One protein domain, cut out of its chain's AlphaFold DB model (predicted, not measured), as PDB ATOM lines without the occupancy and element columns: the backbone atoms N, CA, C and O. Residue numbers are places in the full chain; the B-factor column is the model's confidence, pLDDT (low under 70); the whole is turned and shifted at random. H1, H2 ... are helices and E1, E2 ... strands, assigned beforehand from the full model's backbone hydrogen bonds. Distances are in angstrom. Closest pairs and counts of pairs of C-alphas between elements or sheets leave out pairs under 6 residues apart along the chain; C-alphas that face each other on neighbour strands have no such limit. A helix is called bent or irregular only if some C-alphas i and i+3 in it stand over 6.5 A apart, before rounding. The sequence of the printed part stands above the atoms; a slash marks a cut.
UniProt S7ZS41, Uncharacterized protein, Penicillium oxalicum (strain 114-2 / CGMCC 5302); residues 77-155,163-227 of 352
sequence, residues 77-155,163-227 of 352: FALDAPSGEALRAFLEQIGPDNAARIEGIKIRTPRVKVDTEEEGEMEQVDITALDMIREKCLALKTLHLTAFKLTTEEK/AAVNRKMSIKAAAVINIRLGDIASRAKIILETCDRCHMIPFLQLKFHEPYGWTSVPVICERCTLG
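This is residues 77 to 155 and 163 to 227 of the 352 residues of an uncharacterized protein of Penicillium oxalicum (strain 114-2 / CGMCC 5302) (UniProt S7ZS41). A twisted sheet of four parallel strands has helices H3 and H4 on one face, making two layers; H2 grazes the sheet, and H1 packs on H2, away from the strands. Tiny H5 touches no helix. The 144 printed residues include named elements in the order H1 E1 H2 E2 H3 E3 H4 E4 H5; the sheet runs E1 E2 E3 E4 and the class is mixed. The whole is compact, with a radius of gyration of the C-alphas of 15.4 A, spanning 47 by 35 by 30 A.

H1, residues 84 to 99, begins at C-alpha 84, (170.879, -3.324, 169.547), and is irregular: C-alphas 93 and 96 are 8.8 A apart. E1 is residues 104 to 108, H2 124 to 136, 18.1 A long, and E2 142 to 146. H3, residues 163 to 185, measures 30.1 A, with a kink of 37 degrees near residue 179. E3 is residues 189 to 194. H4, residues 201 to 212, is only just irregular, C-alphas 206 and 209 being 6.51 A apart. E4 is residues 215 to 218; H5, residues 222 to 225, ends at (182.761, 20.457, 183.055).

Within hydrogen-bond range are N 107 and O 144 of E1 and E2, 2.8 A, N 145 and O 191 of E2 and E3, 2.8 A, and N 192 and O 215 of E3 and E4, 2.9 A. E1, H2, E2 and E3, H4, E4 are strand-helix-strand units, parallel neighbours joined through a helix, with right-handed crossovers. H4 runs along E3 and E4, its height over the sheet 9.6 A. H1 and H2 touch at Gly 84 and Ala 129, closest C-alphas 5.5 A, at a shallow tilt of 4 degrees. Every O i to N i+4 pair is within range in H2, but 9 of 12 in H1, 17 of 19 in H3 and 5 of 8 in H4; H5 is too short for one.

Residues 156 to 162 are not printed; C-alphas 155 and 163 are 16.2 A apart. The link E1 to H2 is long. Among residues under pLDDT 70 are 147 to 155 and 198 to 210.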
ATOM      1  N   PHE A  77     163.590   6.017 180.006       95.81
ATOM      2  CA  PHE A  77     164.560   4.934 179.852       95.81
ATOM      3  C   PHE A  77     165.692   5.359 178.919       95.81
ATOM      4  O   PHE A  77     165.455   5.692 177.757       95.81
ATOM      5  N   ALA A  78     166.924   5.356 179.423       94.69
ATOM      6  CA  ALA A  78     168.128   5.524 178.621       94.69
ATOM      7  C   ALA A  78     168.385   4.201 177.921       94.69
ATOM      8  O   ALA A  78     168.799   3.234 178.550       94.69
ATOM      9  N   LEU A  79     168.078   4.174 176.627       92.56
ATOM     10  CA  LEU A  79     168.229   3.044 175.733       92.56
ATOM     11  C   LEU A  79     169.463   3.166 174.821       92.56
ATOM     12  O   LEU A  79     169.517   2.592 173.737       92.56
ATOM     13  N   ASP A  80     170.471   3.917 175.260       85.06
ATOM     14  CA  ASP A  80     171.746   4.155 174.581       85.06
ATOM     15  C   ASP A  80     172.743   2.985 174.671       85.06
ATOM     16  O   ASP A  80     173.952   3.187 174.523       85.06
ATOM     17  N   ALA A  81     172.241   1.762 174.862       72.06
ATOM     18  CA  ALA A  81     173.053   0.566 175.010       72.06
ATOM     19  C   ALA A  81     174.099   0.413 173.889       72.06
ATOM     20  O   ALA A  81     173.862   0.779 172.731       72.06
ATOM     21  N   PRO A  82     175.248  -0.214 174.203       64.00
ATOM     22  CA  PRO A  82     176.329  -0.417 173.243       64.00
ATOM     23  C   PRO A  82     175.924  -1.288 172.042       64.00
ATOM     24  O   PRO A  82     176.571  -1.214 170.997       64.00
ATOM     25  N   SER A  83     174.860  -2.093 172.161       79.31
ATOM     26  CA  SER A  83     174.356  -2.952 171.089       79.31
ATOM     27  C   SER A  83     172.829  -2.927 170.991       79.31
ATOM     28  O   SER A  83     172.114  -2.812 171.987       79.31
ATOM     29  N   GLY A  84     172.313  -3.108 169.770       86.12
ATOM     30  CA  GLY A  84     170.879  -3.324 169.547       86.12
ATOM     31  C   GLY A  84     170.351  -4.605 170.211       86.12
ATOM     32  O   GLY A  84     169.155  -4.718 170.456       86.12
ATOM     33  N   GLU A  85     171.226  -5.557 170.547       89.62
ATOM     34  CA  GLU A  85     170.855  -6.791 171.250       89.62
ATOM     35  C   GLU A  85     170.430  -6.529 172.694       89.62
ATOM     36  O   GLU A  85     169.443  -7.103 173.136       89.62
ATOM     37  N   ALA A  86     171.108  -5.625 173.406       90.19
ATOM     38  CA  ALA A  86     170.724  -5.266 174.770       90.19
ATOM     39  C   ALA A  86     169.348  -4.582 174.808       90.19
ATOM     40  O   ALA A  86     168.517  -4.904 175.654       90.19
ATOM     41  N   LEU A  87     169.069  -3.703 173.838       93.25
ATOM     42  CA  LEU A  87     167.738  -3.119 173.663       93.25
ATOM     43  C   LEU A  87     166.682  -4.202 173.400       93.25
ATOM     44  O   LEU A  87     165.615  -4.189 174.013       93.25
ATOM     45  N   ARG A  88     166.975  -5.150 172.503       93.94
ATOM     46  CA  ARG A  88     166.069  -6.267 172.212       93.94
ATOM     47  C   ARG A  88     165.786  -7.092 173.465       93.94
ATOM     48  O   ARG A  88     164.617  -7.299 173.776       93.94
ATOM     49  N   ALA A  89     166.838  -7.507 174.169       93.38
ATOM     50  CA  ALA A  89     166.748  -8.309 175.382       93.38
ATOM     51  C   ALA A  89     165.908  -7.601 176.450       93.38
ATOM     52  O   ALA A  89     164.995  -8.207 176.996       93.38
ATOM     53  N   PHE A  90     166.130  -6.300 176.666       94.31
ATOM     54  CA  PHE A  90     165.322  -5.501 177.588       94.31
ATOM     55  C   PHE A  90     163.834  -5.493 177.205       94.31
ATOM     56  O   PHE A  90     162.979  -5.795 178.036       94.31
ATOM     57  N   LEU A  91     163.506  -5.189 175.943       95.88
ATOM     58  CA  LEU A  91     162.111  -5.124 175.484       95.88
ATOM     59  C   LEU A  91     161.412  -6.493 175.512       95.88
ATOM     60  O   LEU A  91     160.198  -6.560 175.697       95.88
ATOM     61  N   GLU A  92     162.151  -7.579 175.301       95.38
ATOM     62  CA  GLU A  92     161.639  -8.948 175.429       95.38
ATOM     63  C   GLU A  92     161.428  -9.334 176.891       95.38
ATOM     64  O   GLU A  92     160.385  -9.890 177.225       95.38
ATOM     65  N   GLN A  93     162.362  -8.966 177.764       94.38
ATOM     66  CA  GLN A  93     162.307  -9.258 179.189       94.38
ATOM     67  C   GLN A  93     161.117  -8.588 179.879       94.38
ATOM     68  O   GLN A  93     160.422  -9.225 180.670       94.38
ATOM     69  N   ILE A  94     160.854  -7.309 179.592       95.31
ATOM     70  CA  ILE A  94     159.694  -6.621 180.178       95.31
ATOM     71  C   ILE A  94     158.375  -7.081 179.539       95.31
ATOM     72  O   ILE A  94     157.310  -6.885 180.123       95.31
ATOM     73  N   GLY A  95     158.438  -7.701 178.361       96.81
ATOM     74  CA  GLY A  95     157.288  -8.162 177.597       96.81
ATOM     75  C   GLY A  95     156.592  -7.054 176.789       96.81
ATOM     76  O   GLY A  95     156.726  -5.861 177.084       96.81
ATOM     77  N   PRO A  96     155.807  -7.437 175.764       97.31
ATOM     78  CA  PRO A  96     155.194  -6.501 174.818       97.31
ATOM     79  C   PRO A  96     154.230  -5.519 175.493       97.31
ATOM     80  O   PRO A  96     154.215  -4.340 175.154       97.31
ATOM     81  N   ASP A  97     153.477  -5.982 176.493       97.12
ATOM     82  CA  ASP A  97     152.549  -5.150 177.254       97.12
ATOM     83  C   ASP A  97     153.261  -3.985 177.950       97.12
ATOM     84  O   ASP A  97     152.803  -2.844 177.891       97.12
ATOM     85  N   ASN A  98     154.369  -4.255 178.637       97.31
ATOM     86  CA  ASN A  98     155.094  -3.220 179.369       97.31
ATOM     87  C   ASN A  98     155.874  -2.313 178.414       97.31
ATOM     88  O   ASN A  98     155.855  -1.099 178.591       97.31
ATOM     89  N   ALA A  99     156.466  -2.872 177.353       97.50
ATOM     90  CA  ALA A  99     157.103  -2.087 176.297       97.50
ATOM     91  C   ALA A  99     156.126  -1.086 175.659       97.50
ATOM     92  O   ALA A  99     156.466   0.082 175.471       97.50
ATOM     93  N   ALA A 100     154.879  -1.502 175.416       97.38
ATOM     94  CA  ALA A 100     153.848  -0.646 174.844       97.38
ATOM     95  C   ALA A 100     153.465   0.548 175.735       97.38
ATOM     96  O   ALA A 100     152.872   1.493 175.220       97.38
ATOM     97  N   ARG A 101     153.809   0.523 177.031       97.44
ATOM     98  CA  ARG A 101     153.557   1.604 178.000       97.44
ATOM     99  C   ARG A 101     154.676   2.630 178.082       97.44
ATOM    100  O   ARG A 101     154.474   3.654 178.717       97.44
ATOM    101  N   ILE A 102     155.834   2.369 177.478       97.81
ATOM    102  CA  ILE A 102     156.971   3.286 177.560       97.81
ATOM    103  C   ILE A 102     156.618   4.603 176.867       97.81
ATOM    104  O   ILE A 102     156.429   4.641 175.651       97.81
ATOM    105  N   GLU A 103     156.565   5.688 177.642       97.44
ATOM    106  CA  GLU A 103     156.246   7.025 177.125       97.44
ATOM    107  C   GLU A 103     157.491   7.877 176.843       97.44
ATOM    108  O   GLU A 103     157.438   8.768 175.989       97.44
ATOM    109  N   GLY A 104     158.604   7.615 177.538       96.81
ATOM    110  CA  GLY A 104     159.836   8.400 177.466       96.81
ATOM    111  C   GLY A 104     161.066   7.536 177.205       96.81
ATOM    112  O   GLY A 104     161.459   6.722 178.040       96.81
ATOM    113  N   ILE A 105     161.725   7.748 176.066       96.19
ATOM    114  CA  ILE A 105     162.978   7.068 175.715       96.19
ATOM    115  C   ILE A 105     164.068   8.101 175.486       96.19
ATOM    116  O   ILE A 105     163.838   9.131 174.861       96.19
ATOM    117  N   LYS A 106     165.279   7.795 175.943       95.25
ATOM    118  CA  LYS A 106     166.500   8.538 175.662       95.25
ATOM    119  C   LYS A 106     167.485   7.626 174.940       95.25
ATOM    120  O   LYS A 106     167.873   6.611 175.487       95.25
ATOM    121  N   ILE A 107     167.899   7.961 173.727       93.75
ATOM    122  CA  ILE A 107     168.892   7.195 172.957       93.75
ATOM    123  C   ILE A 107     170.040   8.097 172.531       93.75
ATOM    124  O   ILE A 107     169.904   9.322 172.484       93.75
ATOM    125  N   ARG A 108     171.167   7.493 172.148       91.38
ATOM    126  CA  ARG A 108     172.173   8.234 171.388       91.38
ATOM    127  C   ARG A 108     171.629   8.634 170.027       91.38
ATOM    128  O   ARG A 108     170.844   7.911 169.416       91.38
ATOM    129  N   THR A 109     172.106   9.765 169.522       89.62
ATOM    130  CA  THR A 109     171.860  10.143 168.128       89.62
ATOM    131  C   THR A 109     172.358   9.023 167.192       89.62
ATOM    132  O   THR A 109     173.497   8.565 167.363       89.62
ATOM    133  N   PRO A 110     171.540   8.559 166.226       91.06
ATOM    134  CA  PRO A 110     171.958   7.555 165.252       91.06
ATOM    135  C   PRO A 110     173.214   7.973 164.484       91.06
ATOM    136  O   PRO A 110     173.385   9.141 164.127       91.06
ATOM    137  N   ARG A 111     174.089   7.008 164.203       88.94
ATOM    138  CA  ARG A 111     175.287   7.199 163.387       88.94
ATOM    139  C   ARG A 111     174.889   7.189 161.921       88.94
ATOM    140  O   ARG A 111     174.238   6.258 161.450       88.94
ATOM    141  N   VAL A 112     175.311   8.230 161.208       88.88
ATOM    142  CA  VAL A 112     175.129   8.348 159.760       88.88
ATOM    143  C   VAL A 112     176.490   8.496 159.107       88.88
ATOM    144  O   VAL A 112     177.235   9.439 159.392       88.88
ATOM    145  N   LYS A 113     176.804   7.568 158.210       88.75
ATOM    146  CA  LYS A 113     177.974   7.624 157.344       88.75
ATOM    147  C   LYS A 113     177.643   8.553 156.189       88.75
ATOM    148  O   LYS A 113     176.727   8.294 155.420       88.75
ATOM    149  N   VAL A 114     178.342   9.681 156.114       84.75
ATOM    150  CA  VAL A 114     178.186  10.642 155.018       84.75
ATOM    151  C   VAL A 114     179.475  10.653 154.218       84.75
ATOM    152  O   VAL A 114     180.437  11.339 154.584       84.75
ATOM    153  N   ASP A 115     179.482   9.903 153.123       83.69
ATOM    154  CA  ASP A 115     180.539   9.997 152.128       83.69
ATOM    155  C   ASP A 115     180.369  11.279 151.300       83.69
ATOM    156  O   ASP A 115     179.306  11.905 151.262       83.69
ATOM    157  N   THR A 116     181.469  11.779 150.732       73.25
ATOM    158  CA  THR A 116     181.605  13.174 150.269       73.25
ATOM    159  C   THR A 116     180.576  13.618 149.225       73.25
ATOM    160  O   THR A 116     180.345  14.823 149.092       73.25
ATOM    161  N   GLU A 117     179.904  12.684 148.548       74.50
ATOM    162  CA  GLU A 117     178.930  12.981 147.492       74.50
ATOM    163  C   GLU A 117     177.578  12.278 147.672       74.50
ATOM    164  O   GLU A 117     176.551  12.894 147.375       74.50
ATOM    165  N   GLU A 118     177.543  11.090 148.273       78.81
ATOM    166  CA  GLU A 118     176.341  10.252 148.371       78.81
ATOM    167  C   GLU A 118     175.334  10.724 149.439       78.81
ATOM    168  O   GLU A 118     175.573  11.663 150.224       78.81
ATOM    169  N   GLU A 119     174.140  10.133 149.394       81.75
ATOM    170  CA  GLU A 119     173.149  10.240 150.462       81.75
ATOM    171  C   GLU A 119     173.720   9.577 151.720       81.75
ATOM    172  O   GLU A 119     174.431   8.582 151.638       81.75
ATOM    173  N   GLY A 120     173.506  10.181 152.891       84.81
ATOM    174  CA  GLY A 120     174.044   9.604 154.119       84.81
ATOM    175  C   GLY A 120     173.357   8.274 154.429       84.81
ATOM    176  O   GLY A 120     172.133   8.194 154.368       84.81
ATOM    177  N   GLU A 121     174.119   7.261 154.822       90.31
ATOM    178  CA  GLU A 121     173.576   5.967 155.227       90.31
ATOM    179  C   GLU A 121     173.603   5.838 156.750       90.31
ATOM    180  O   GLU A 121     174.646   5.997 157.391       90.31
ATOM    181  N   MET A 122     172.444   5.574 157.354       91.06
ATOM    182  CA  MET A 122     172.367   5.259 158.778       91.06
ATOM    183  C   MET A 122     172.892   3.844 159.017       91.06
ATOM    184  O   MET A 122     172.626   2.932 158.237       91.06
ATOM    185  N   GLU A 123     173.620   3.634 160.108       90.31
ATOM    186  CA  GLU A 123     174.087   2.292 160.435       90.31
ATOM    187  C   GLU A 123     172.937   1.321 160.715       90.31
ATOM    188  O   GLU A 123     171.984   1.645 161.424       90.31
ATOM    189  N   GLN A 124     173.080   0.080 160.240       91.44
ATOM    190  CA  GLN A 124     172.060  -0.959 160.393       91.44
ATOM    191  C   GLN A 124     171.660  -1.206 161.855       91.44
ATOM    192  O   GLN A 124     170.490  -1.449 162.135       91.44
ATOM    193  N   VAL A 125     172.609  -1.109 162.793       90.62
ATOM    194  CA  VAL A 125     172.334  -1.268 164.233       90.62
ATOM    195  C   VAL A 125     171.357  -0.201 164.731       90.62
ATOM    196  O   VAL A 125     170.444  -0.517 165.490       90.62
ATOM    197  N   ASP A 126     171.510   1.040 164.268       91.69
ATOM    198  CA  ASP A 126     170.639   2.151 164.656       91.69
ATOM    199  C   ASP A 126     169.272   2.054 163.977       91.69
ATOM    200  O   ASP A 126     168.251   2.288 164.620       91.69
ATOM    201  N   ILE A 127     169.236   1.624 162.711       92.81
ATOM    202  CA  ILE A 127     167.986   1.342 161.993       92.81
ATOM    203  C   ILE A 127     167.174   0.289 162.754       92.81
ATOM    204  O   ILE A 127     166.011   0.523 163.075       92.81
ATOM    205  N   THR A 128     167.800  -0.839 163.102       93.38
ATOM    206  CA  THR A 128     167.140  -1.927 163.830       93.38
ATOM    207  C   THR A 128     166.671  -1.487 165.218       93.38
ATOM    208  O   THR A 128     165.579  -1.868 165.635       93.38
ATOM    209  N   ALA A 129     167.444  -0.662 165.930       93.12
ATOM    210  CA  ALA A 129     167.027  -0.113 167.221       93.12
ATOM    211  C   ALA A 129     165.783   0.783 167.101       93.12
ATOM    212  O   ALA A 129     164.825   0.614 167.857       93.12
ATOM    213  N   LEU A 130     165.768   1.695 166.124       93.94
ATOM    214  CA  LEU A 130     164.624   2.572 165.865       93.94
ATOM    215  C   LEU A 130     163.375   1.785 165.450       93.94
ATOM    216  O   LEU A 130     162.278   2.118 165.897       93.94
ATOM    217  N   ASP A 131     163.531   0.722 164.661       94.31
ATOM    218  CA  ASP A 131     162.415  -0.148 164.275       94.31
ATOM    219  C   ASP A 131     161.812  -0.874 165.479       94.31
ATOM    220  O   ASP A 131     160.592  -0.886 165.637       94.31
ATOM    221  N   MET A 132     162.646  -1.390 166.387       94.94
ATOM    222  CA  MET A 132     162.161  -2.018 167.620       94.94
ATOM    223  C   MET A 132     161.419  -1.024 168.516       94.94
ATOM    224  O   MET A 132     160.369  -1.361 169.060       94.94
ATOM    225  N   ILE A 133     161.926   0.207 168.648       95.12
ATOM    226  CA  ILE A 133     161.243   1.266 169.402       95.12
ATOM    227  C   ILE A 133     159.887   1.577 168.761       95.12
ATOM    228  O   ILE A 133     158.873   1.598 169.453       95.12
ATOM    229  N   ARG A 134     159.848   1.762 167.437       95.00
ATOM    230  CA  ARG A 134     158.619   2.050 166.687       95.00
ATOM    231  C   ARG A 134     157.559   0.961 166.857       95.00
ATOM    232  O   ARG A 134     156.379   1.273 167.010       95.00
ATOM    233  N   GLU A 135     157.974  -0.296 166.754       95.44
ATOM    234  CA  GLU A 135     157.081  -1.450 166.775       95.44
ATOM    235  C   GLU A 135     156.566  -1.740 168.186       95.44
ATOM    236  O   GLU A 135     155.370  -1.965 168.369       95.44
ATOM    237  N   LYS A 136     157.453  -1.707 169.187       96.19
ATOM    238  CA  LYS A 136     157.138  -2.174 170.542       96.19
ATOM    239  C   LYS A 136     156.683  -1.061 171.490       96.19
ATOM    240  O   LYS A 136     155.901  -1.339 172.392       96.19
ATOM    241  N   CYS A 137     157.116   0.188 171.300       96.38
ATOM    242  CA  CYS A 137     156.820   1.304 172.214       96.38
ATOM    243  C   CYS A 137     155.643   2.145 171.699       96.38
ATOM    244  O   CYS A 137     155.800   3.272 171.229       96.38
ATOM    245  N   LEU A 138     154.441   1.570 171.743       95.69
ATOM    246  CA  LEU A 138     153.250   2.153 171.117       95.69
ATOM    247  C   LEU A 138     152.771   3.459 171.772       95.69
ATOM    248  O   LEU A 138     152.227   4.308 171.066       95.69
ATOM    249  N   ALA A 139     152.988   3.630 173.081       96.25
ATOM    250  CA  ALA A 139     152.637   4.841 173.827       96.25
ATOM    251  C   ALA A 139     153.757   5.896 173.868       96.25
ATOM    252  O   ALA A 139     153.656   6.848 174.640       96.25
ATOM    253  N   LEU A 140     154.816   5.754 173.063       96.94
ATOM    254  CA  LEU A 140     155.951   6.674 173.092       96.94
ATOM    255  C   LEU A 140     155.505   8.113 172.795       96.94
ATOM    256  O   LEU A 140     155.111   8.425 171.674       96.94
ATOM    257  N   LYS A 141     155.620   8.995 173.794       96.12
ATOM    258  CA  LYS A 141     155.292  10.426 173.695       96.12
ATOM    259  C   LYS A 141     156.522  11.283 173.483       96.12
ATOM    260  O   LYS A 141     156.414  12.357 172.899       96.12
ATOM    261  N   THR A 142     157.676  10.850 173.983       96.00
ATOM    262  CA  THR A 142     158.885  11.668 174.001       96.00
ATOM    263  C   THR A 142     160.117  10.827 173.673       96.00
ATOM    264  O   THR A 142     160.391   9.828 174.335       96.00
ATOM    265  N   LEU A 143     160.886  11.262 172.672       95.56
ATOM    266  CA  LEU A 143     162.160  10.660 172.283       95.56
ATOM    267  C   LEU A 143     163.287  11.685 172.451       95.56
ATOM    268  O   LEU A 143     163.380  12.648 171.689       95.56
ATOM    269  N   HIS A 144     164.140  11.477 173.449       94.62
ATOM    270  CA  HIS A 144     165.353  12.253 173.671       94.62
ATOM    271  C   HIS A 144     166.502  11.656 172.870       94.62
ATOM    272  O   HIS A 144     166.815  10.473 172.983       94.62
ATOM    273  N   LEU A 145     167.172  12.497 172.099       92.38
ATOM    274  CA  LEU A 145     168.414  12.182 171.421       92.38
ATOM    275  C   LEU A 145     169.536  12.877 172.178       92.38
ATOM    276  O   LEU A 145     169.585  14.107 172.228       92.38
ATOM    277  N   THR A 146     170.464  12.116 172.747       88.44
ATOM    278  CA  THR A 146     171.713  12.705 173.226       88.44
ATOM    279  C   THR A 146     172.554  13.051 172.011       88.44
ATOM    280  O   THR A 146     172.867  12.176 171.192       88.44
ATOM    281  N   ALA A 147     172.895  14.335 171.839       69.44
ATOM    282  CA  ALA A 147     173.799  14.762 170.778       69.44
ATOM    283  C   ALA A 147     175.215  14.301 171.118       69.44
ATOM    284  O   ALA A 147     176.082  15.075 171.533       69.44
ATOM    285  N   PHE A 148     175.472  13.012 170.930       60.75
ATOM    286  CA  PHE A 148     176.832  12.583 170.749       60.75
ATOM    287  C   PHE A 148     177.255  13.050 169.369       60.75
ATOM    288  O   PHE A 148     176.535  12.841 168.395       60.75
ATOM    289  N   LYS A 149     178.383  13.772 169.356       58.91
ATOM    290  CA  LYS A 149     179.237  14.102 168.216       58.91
ATOM    291  C   LYS A 149     178.672  13.454 166.942       58.91
ATOM    292  O   LYS A 149     178.826  12.248 166.783       58.91
ATOM    293  N   LEU A 150     177.996  14.229 166.079       58.94
ATOM    294  CA  LEU A 150     177.687  13.827 164.697       58.94
ATOM    295  C   LEU A 150     179.035  13.672 163.981       58.94
ATOM    296  O   LEU A 150     179.432  14.498 163.162       58.94
ATOM    297  N   THR A 151     179.821  12.691 164.407       48.56
ATOM    298  CA  THR A 151     181.045  12.292 163.765       48.56
ATOM    299  C   THR A 151     180.577  11.620 162.508       48.56
ATOM    300  O   THR A 151     180.181  10.459 162.518       48.56
ATOM    301  N   THR A 152     180.693  12.339 161.403       53.56
ATOM    302  CA  THR A 152     181.338  11.687 160.277       53.56
ATOM    303  C   THR A 152     182.602  11.055 160.854       53.56
ATOM    304  O   THR A 152     183.382  11.750 161.508       53.56
ATOM    305  N   GLU A 153     182.716   9.728 160.803       53.88
ATOM    306  CA  GLU A 153     183.907   9.031 161.280       53.88
ATOM    307  C   GLU A 153     185.103   9.582 160.497       53.88
ATOM    308  O   GLU A 153     185.402   9.174 159.376       53.88
ATOM    309  N   GLU A 154     185.745  10.607 161.049       55.38
ATOM    310  CA  GLU A 154     186.956  11.173 160.495       55.38
ATOM    311  C   GLU A 154     188.001  10.095 160.756       55.38
ATOM    312  O   GLU A 154     188.381   9.865 161.908       55.38
ATOM    313  N   LYS A 155     188.362   9.341 159.707       57.94
ATOM    314  CA  LYS A 155     189.397   8.308 159.788       57.94
ATOM    315  C   LYS A 155     190.579   8.912 160.535       57.94
ATOM    316  O   LYS A 155     191.170   9.892 160.079       57.94
ATOM    317  N   ALA A 163     185.641  23.585 158.328       72.25
ATOM    318  CA  ALA A 163     184.360  23.673 159.043       72.25
ATOM    319  C   ALA A 163     183.123  23.686 158.117       72.25
ATOM    320  O   ALA A 163     182.068  23.151 158.460       72.25
ATOM    321  N   ALA A 164     183.255  24.250 156.911       72.50
ATOM    322  CA  ALA A 164     182.192  24.277 155.907       72.50
ATOM    323  C   ALA A 164     181.803  22.879 155.382       72.50
ATOM    324  O   ALA A 164     180.623  22.626 155.136       72.50
ATOM    325  N   VAL A 165     182.770  21.964 155.239       71.69
ATOM    326  CA  VAL A 165     182.525  20.588 154.772       71.69
ATOM    327  C   VAL A 165     181.758  19.808 155.836       71.69
ATOM    328  O   VAL A 165     180.729  19.202 155.532       71.69
ATOM    329  N   ASN A 166     182.185  19.920 157.096       75.31
ATOM    330  CA  ASN A 166     181.508  19.286 158.228       75.31
ATOM    331  C   ASN A 166     180.060  19.776 158.356       75.31
ATOM    332  O   ASN A 166     179.155  18.973 158.559       75.31
ATOM    333  N   ARG A 167     179.808  21.068 158.105       78.56
ATOM    334  CA  ARG A 167     178.456  21.643 158.107       78.56
ATOM    335  C   ARG A 167     177.523  20.972 157.095       78.56
ATOM    336  O   ARG A 167     176.412  20.591 157.457       78.56
ATOM    337  N   LYS A 168     177.950  20.823 155.834       82.44
ATOM    338  CA  LYS A 168     177.127  20.185 154.784       82.44
ATOM    339  C   LYS A 168     176.832  18.722 155.130       82.44
ATOM    340  O   LYS A 168     175.713  18.263 154.919       82.44
ATOM    341  N   MET A 169     177.808  18.019 155.703       81.19
ATOM    342  CA  MET A 169     177.650  16.630 156.140       81.19
ATOM    343  C   MET A 169     176.673  16.497 157.309       81.19
ATOM    344  O   MET A 169     175.797  15.640 157.261       81.19
ATOM    345  N   SER A 170     176.738  17.382 158.309       80.19
ATOM    346  CA  SER A 170     175.785  17.370 159.424       80.19
ATOM    347  C   SER A 170     174.345  17.621 158.972       80.19
ATOM    348  O   SER A 170     173.443  16.990 159.509       80.19
ATOM    349  N   ILE A 171     174.112  18.483 157.970       83.00
ATOM    350  CA  ILE A 171     172.768  18.681 157.382       83.00
ATOM    351  C   ILE A 171     172.276  17.404 156.700       83.00
ATOM    352  O   ILE A 171     171.124  17.023 156.871       83.00
ATOM    353  N   LYS A 172     173.129  16.742 155.912       86.31
ATOM    354  CA  LYS A 172     172.752  15.484 155.257       86.31
ATOM    355  C   LYS A 172     172.417  14.408 156.292       86.31
ATOM    356  O   LYS A 172     171.363  13.790 156.201       86.31
ATOM    357  N   ALA A 173     173.265  14.245 157.310       86.38
ATOM    358  CA  ALA A 173     173.031  13.303 158.403       86.38
ATOM    359  C   ALA A 173     171.712  13.589 159.139       86.38
ATOM    360  O   ALA A 173     170.929  12.679 159.388       86.38
ATOM    361  N   ALA A 174     171.434  14.863 159.417       85.75
ATOM    362  CA  ALA A 174     170.172  15.308 159.992       85.75
ATOM    363  C   ALA A 174     168.956  14.878 159.192       85.75
ATOM    364  O   ALA A 174     167.994  14.379 159.762       85.75
ATOM    365  N   ALA A 175     169.003  15.104 157.879       88.44
ATOM    366  CA  ALA A 175     167.898  14.807 156.990       88.44
ATOM    367  C   ALA A 175     167.606  13.304 156.994       88.44
ATOM    368  O   ALA A 175     166.451  12.913 157.121       88.44
ATOM    369  N   VAL A 176     168.652  12.473 156.958       90.00
ATOM    370  CA  VAL A 176     168.543  11.008 157.037       90.00
ATOM    371  C   VAL A 176     167.934  10.572 158.370       90.00
ATOM    372  O   VAL A 176     166.978   9.797 158.388       90.00
ATOM    373  N   ILE A 177     168.431  11.113 159.489       90.44
ATOM    374  CA  ILE A 177     167.876  10.835 160.821       90.44
ATOM    375  C   ILE A 177     166.412  11.260 160.879       90.44
ATOM    376  O   ILE A 177     165.575  10.489 161.331       90.44
ATOM    377  N   ASN A 178     166.081  12.454 160.392       90.12
ATOM    378  CA  ASN A 178     164.720  12.961 160.421       90.12
ATOM    379  C   ASN A 178     163.761  12.123 159.576       90.12
ATOM    380  O   ASN A 178     162.653  11.864 160.027       90.12
ATOM    381  N   ILE A 179     164.168  11.677 158.385       90.81
ATOM    382  CA  ILE A 179     163.348  10.777 157.564       90.81
ATOM    383  C   ILE A 179     163.031   9.507 158.357       90.81
ATOM    384  O   ILE A 179     161.872   9.108 158.428       90.81
ATOM    385  N   ARG A 180     164.034   8.908 159.016       91.00
ATOM    386  CA  ARG A 180     163.814   7.677 159.783       91.00
ATOM    387  C   ARG A 180     162.997   7.903 161.052       91.00
ATOM    388  O   ARG A 180     162.157   7.080 161.396       91.00
ATOM    389  N   LEU A 181     163.225   9.024 161.730       90.44
ATOM    390  CA  LEU A 181     162.475   9.399 162.917       90.44
ATOM    391  C   LEU A 181     161.061   9.863 162.594       90.44
ATOM    392  O   LEU A 181     160.222   9.729 163.467       90.44
ATOM    393  N   GLY A 182     160.763  10.362 161.392       88.25
ATOM    394  CA  GLY A 182     159.432  10.851 161.012       88.25
ATOM    395  C   GLY A 182     158.330   9.815 161.242       88.25
ATOM    396  O   GLY A 182     157.247  10.145 161.727       88.25
ATOM    397  N   ASP A 183     158.655   8.544 161.015       83.19
ATOM    398  CA  ASP A 183     157.764   7.419 161.291       83.19
ATOM    399  C   ASP A 183     157.433   7.274 162.788       83.19
ATOM    400  O   ASP A 183     156.295   6.965 163.147       83.19
ATOM    401  N   ILE A 184     158.403   7.541 163.667       85.88
ATOM    402  CA  ILE A 184     158.258   7.510 165.133       85.88
ATOM    403  C   ILE A 184     157.649   8.827 165.647       85.88
ATOM    404  O   ILE A 184     156.804   8.827 166.539       85.88
ATOM    405  N   ALA A 185     158.036   9.953 165.048       70.75
ATOM    406  CA  ALA A 185     157.648  11.315 165.405       70.75
ATOM    407  C   ALA A 185     156.152  11.564 165.232       70.75
ATOM    408  O   ALA A 185     155.580  12.391 165.933       70.75
ATOM    409  N   SER A 186     155.501  10.806 164.343       74.75
ATOM    410  CA  SER A 186     154.037  10.790 164.247       74.75
ATOM    411  C   SER A 186     153.353  10.500 165.594       74.75
ATOM    412  O   SER A 186     152.188  10.849 165.775       74.75
ATOM    413  N   ARG A 187     154.080   9.894 166.544       74.69
ATOM    414  CA  ARG A 187     153.620   9.562 167.897       74.69
ATOM    415  C   ARG A 187     154.349  10.340 168.996       74.69
ATOM    416  O   ARG A 187     153.755  10.580 170.043       74.69
ATOM    417  N   ALA A 188     155.592  10.768 168.753       87.62
ATOM    418  CA  ALA A 188     156.473  11.314 169.783       87.62
ATOM    419  C   ALA A 188     157.033  12.715 169.479       87.62
ATOM    420  O   ALA A 188     157.456  13.027 168.366       87.62
ATOM    421  N   LYS A 189     157.163  13.534 170.526       93.38
ATOM    422  CA  LYS A 189     157.975  14.751 170.543       93.38
ATOM    423  C   LYS A 189     159.459  14.382 170.544       93.38
ATOM    424  O   LYS A 189     159.929  13.699 171.453       93.38
ATOM    425  N   ILE A 190     160.206  14.888 169.565       91.25
ATOM    426  CA  ILE A 190     161.661  14.702 169.490       91.25
ATOM    427  C   ILE A 190     162.361  15.842 170.226       91.25
ATOM    428  O   ILE A 190     162.168  17.022 169.911       91.25
ATOM    429  N   ILE A 191     163.196  15.476 171.195       91.69
ATOM    430  CA  ILE A 191     164.031  16.399 171.956       91.69
ATOM    431  C   ILE A 191     165.495  16.091 171.658       91.69
ATOM    432  O   ILE A 191     165.944  14.967 171.846       91.69
ATOM    433  N   LEU A 192     166.251  17.082 171.196       90.06
ATOM    434  CA  LEU A 192     167.687  16.955 170.955       90.06
ATOM    435  C   LEU A 192     168.450  17.622 172.100       90.06
ATOM    436  O   LEU A 192     168.419  18.840 172.254       90.06
ATOM    437  N   GLU A 193     169.160  16.841 172.903       89.00
ATOM    438  CA  GLU A 193     170.017  17.383 173.954       89.00
ATOM    439  C   GLU A 193     171.316  17.900 173.335       89.00
ATOM    440  O   GLU A 193     172.117  17.125 172.818       89.00
ATOM    441  N   THR A 194     171.536  19.212 173.381       83.56
ATOM    442  CA  THR A 194     172.676  19.894 172.763       83.56
ATOM    443  C   THR A 194     173.576  20.496 173.837       83.56
ATOM    444  O   THR A 194     173.088  21.204 174.702       83.56
ATOM    445  N   CYS A 195     174.894  20.290 173.801       81.19
ATOM    446  CA  CYS A 195     175.801  20.981 174.724       81.19
ATOM    447  C   CYS A 195     176.408  22.286 174.190       81.19
ATOM    448  O   CYS A 195     177.384  22.215 173.451       81.19
ATOM    449  N   ASP A 196     175.939  23.451 174.650       72.44
ATOM    450  CA  ASP A 196     176.304  24.803 174.172       72.44
ATOM    451  C   ASP A 196     177.807  25.081 174.013       72.44
ATOM    452  O   ASP A 196     178.214  25.848 173.140       72.44
ATOM    453  N   ARG A 197     178.653  24.449 174.833       72.38
ATOM    454  CA  ARG A 197     180.115  24.623 174.788       72.38
ATOM    455  C   ARG A 197     180.818  23.758 173.738       72.38
ATOM    456  O   ARG A 197     181.984  23.984 173.431       72.38
ATOM    457  N   CYS A 198     180.130  22.773 173.167       68.00
ATOM    458  CA  CYS A 198     180.641  21.997 172.045       68.00
ATOM    459  C   CYS A 198     180.456  22.821 170.760       68.00
ATOM    460  O   CYS A 198     179.353  23.253 170.453       68.00
ATOM    461  N   HIS A 199     181.509  23.018 169.964       58.94
ATOM    462  CA  HIS A 199     181.541  23.910 168.785       58.94
ATOM    463  C   HIS A 199     180.552  23.600 167.624       58.94
ATOM    464  O   HIS A 199     180.668  24.173 166.546       58.94
ATOM    465  N   MET A 200     179.576  22.709 167.808       60.84
ATOM    466  CA  MET A 200     178.614  22.259 166.789       60.84
ATOM    467  C   MET A 200     177.205  22.880 166.926       60.84
ATOM    468  O   MET A 200     176.370  22.705 166.044       60.84
ATOM    469  N   ILE A 201     176.912  23.593 168.014       58.31
ATOM    470  CA  ILE A 201     175.537  23.786 168.524       58.31
ATOM    471  C   ILE A 201     174.744  24.900 167.847       58.31
ATOM    472  O   ILE A 201     173.604  24.631 167.462       58.31
ATOM    473  N   PRO A 202     175.303  26.113 167.631       60.97
ATOM    474  CA  PRO A 202     174.520  27.202 167.047       60.97
ATOM    475  C   PRO A 202     173.993  26.825 165.660       60.97
ATOM    476  O   PRO A 202     172.953  27.300 165.216       60.97
ATOM    477  N   PHE A 203     174.705  25.924 164.978       62.84
ATOM    478  CA  PHE A 203     174.302  25.420 163.682       62.84
ATOM    479  C   PHE A 203     173.132  24.428 163.751       62.84
ATOM    480  O   PHE A 203     172.210  24.534 162.942       62.84
ATOM    481  N   LEU A 204     173.156  23.484 164.699       65.38
ATOM    482  CA  LEU A 204     172.070  22.517 164.871       65.38
ATOM    483  C   LEU A 204     170.780  23.226 165.315       65.38
ATOM    484  O   LEU A 204     169.720  22.986 164.748       65.38
ATOM    485  N   GLN A 205     170.876  24.182 166.241       65.12
ATOM    486  CA  GLN A 205     169.715  24.936 166.721       65.12
ATOM    487  C   GLN A 205     169.030  25.739 165.605       65.12
ATOM    488  O   GLN A 205     167.819  25.635 165.424       65.12
ATOM    489  N   LEU A 206     169.787  26.482 164.789       60.69
ATOM    490  CA  LEU A 206     169.187  27.369 163.782       60.69
ATOM    491  C   LEU A 206     168.557  26.635 162.587       60.69
ATOM    492  O   LEU A 206     167.760  27.218 161.863       60.69
ATOM    493  N   LYS A 207     168.974  25.394 162.308       66.62
ATOM    494  CA  LYS A 207     168.603  24.681 161.071       66.62
ATOM    495  C   LYS A 207     167.729  23.456 161.288       66.62
ATOM    496  O   LYS A 207     167.140  23.004 160.316       66.62
ATOM    497  N   PHE A 208     167.656  22.917 162.501       67.62
ATOM    498  CA  PHE A 208     166.897  21.692 162.763       67.62
ATOM    499  C   PHE A 208     165.525  21.975 163.366       67.62
ATOM    500  O   PHE A 208     164.595  21.214 163.126       67.62
ATOM    501  N   HIS A 209     165.376  23.074 164.108       67.38
ATOM    502  CA  HIS A 209     164.115  23.402 164.770       67.38
ATOM    503  C   HIS A 209     162.991  23.693 163.779       67.38
ATOM    504  O   HIS A 209     161.910  23.124 163.888       67.38
ATOM    505  N   GLU A 210     163.252  24.561 162.800       67.62
ATOM    506  CA  GLU A 210     162.215  25.044 161.886       67.62
ATOM    507  C   GLU A 210     161.707  23.985 160.895       67.62
ATOM    508  O   GLU A 210     160.491  23.846 160.774       67.62
ATOM    509  N   PRO A 211     162.560  23.209 160.193       72.19
ATOM    510  CA  PRO A 211     162.056  22.273 159.190       72.19
ATOM    511  C   PRO A 211     161.562  20.945 159.772       72.19
ATOM    512  O   PRO A 211     160.785  20.262 159.109       72.19
ATOM    513  N   TYR A 212     162.016  20.554 160.968       77.06
ATOM    514  CA  TYR A 212     161.782  19.205 161.498       77.06
ATOM    515  C   TYR A 212     160.938  19.164 162.777       77.06
ATOM    516  O   TYR A 212     160.557  18.083 163.217       77.06
ATOM    517  N   GLY A 213     160.630  20.314 163.389       83.81
ATOM    518  CA  GLY A 213     159.812  20.380 164.606       83.81
ATOM    519  C   GLY A 213     160.504  19.834 165.862       83.81
ATOM    520  O   GLY A 213     159.841  19.535 166.854       83.81
ATOM    521  N   TRP A 214     161.831  19.678 165.836       87.94
ATOM    522  CA  TRP A 214     162.597  19.190 166.985       87.94
ATOM    523  C   TRP A 214     162.748  20.288 168.041       87.94
ATOM    524  O   TRP A 214     162.901  21.466 167.719       87.94
ATOM    525  N   THR A 215     162.756  19.901 169.317       89.44
ATOM    526  CA  THR A 215     163.067  20.815 170.425       89.44
ATOM    527  C   THR A 215     164.492  20.564 170.916       89.44
ATOM    528  O   THR A 215     164.758  19.504 171.469       89.44
ATOM    529  N   SER A 216     165.423  21.507 170.767       85.12
ATOM    530  CA  SER A 216     166.714  21.417 171.460       85.12
ATOM    531  C   SER A 216     166.585  21.776 172.932       85.12
ATOM    532  O   SER A 216     165.957  22.784 173.265       85.12
ATOM    533  N   VAL A 217     167.278  21.035 173.788       88.50
ATOM    534  CA  VAL A 217     167.468  21.389 175.196       88.50
ATOM    535  C   VAL A 217     168.970  21.492 175.470       88.50
ATOM    536  O   VAL A 217     169.700  20.548 175.150       88.50
ATOM    537  N   PRO A 218     169.461  22.612 176.032       84.25
ATOM    538  CA  PRO A 218     170.862  22.734 176.397       84.25
ATOM    539  C   PRO A 218     171.202  21.782 177.552       84.25
ATOM    540  O   PRO A 218     170.502  21.743 178.563       84.25
ATOM    541  N   VAL A 219     172.293  21.027 177.420       85.75
ATOM    542  CA  VAL A 219     172.823  20.136 178.464       85.75
ATOM    543  C   VAL A 219     174.297  20.417 178.720       85.75
ATOM    544  O   VAL A 219     175.068  20.691 177.803       85.75
ATOM    545  N   ILE A 220     174.723  20.329 179.976       80.75
ATOM    546  CA  ILE A 220     176.134  20.475 180.331       80.75
ATOM    547  C   ILE A 220     176.827  19.132 180.071       80.75
ATOM    548  O   ILE A 220     176.554  18.154 180.759       80.75
ATOM    549  N   CYS A 221     177.717  19.071 179.077       79.31
ATOM    550  CA  CYS A 221     178.473  17.849 178.798       79.31
ATOM    551  C   CYS A 221     179.593  17.619 179.825       79.31
ATOM    552  O   CYS A 221     180.249  18.572 180.242       79.31
ATOM    553  N   GLU A 222     179.905  16.365 180.162       74.12
ATOM    554  CA  GLU A 222     181.014  16.038 181.082       74.12
ATOM    555  C   GLU A 222     182.382  16.532 180.584       74.12
ATOM    556  O   GLU A 222     183.237  16.946 181.359       74.12
ATOM    557  N   ARG A 223     182.618  16.573 179.266       69.75
ATOM    558  CA  ARG A 223     183.866  17.171 178.744       69.75
ATOM    559  C   ARG A 223     183.936  18.673 179.001       69.75
ATOM    560  O   ARG A 223     185.017  19.238 179.104       69.75
ATOM    561  N   CYS A 224     182.778  19.309 179.076       73.50
ATOM    562  CA  CYS A 224     182.607  20.739 179.216       73.50
ATOM    563  C   CYS A 224     182.711  21.175 180.681       73.50
ATOM    564  O   CYS A 224     183.012  22.338 180.939       73.50
ATOM    565  N   THR A 225     182.498  20.250 181.625       72.69
ATOM    566  CA  THR A 225     182.761  20.457 183.055       72.69
ATOM    567  C   THR A 225     184.234  20.273 183.410       72.69
ATOM    568  O   THR A 225     184.700  20.902 184.353       72.69
ATOM    569  N   LEU A 226     184.985  19.468 182.651       72.00
ATOM    570  CA  LEU A 226     186.409  19.203 182.906       72.00
ATOM    571  C   LEU A 226     187.364  20.307 182.410       72.00
ATOM    572  O   LEU A 226     188.540  20.290 182.765       72.00
ATOM    573  N   GLY A 227     186.892  21.235 181.569       64.19
ATOM    574  CA  GLY A 227     187.745  22.195 180.853       64.19
ATOM    575  C   GLY A 227     187.953  23.557 181.521       64.19
ATOM    576  O   GLY A 227     188.952  24.207 181.228       64.19
TER     577      GLY A 227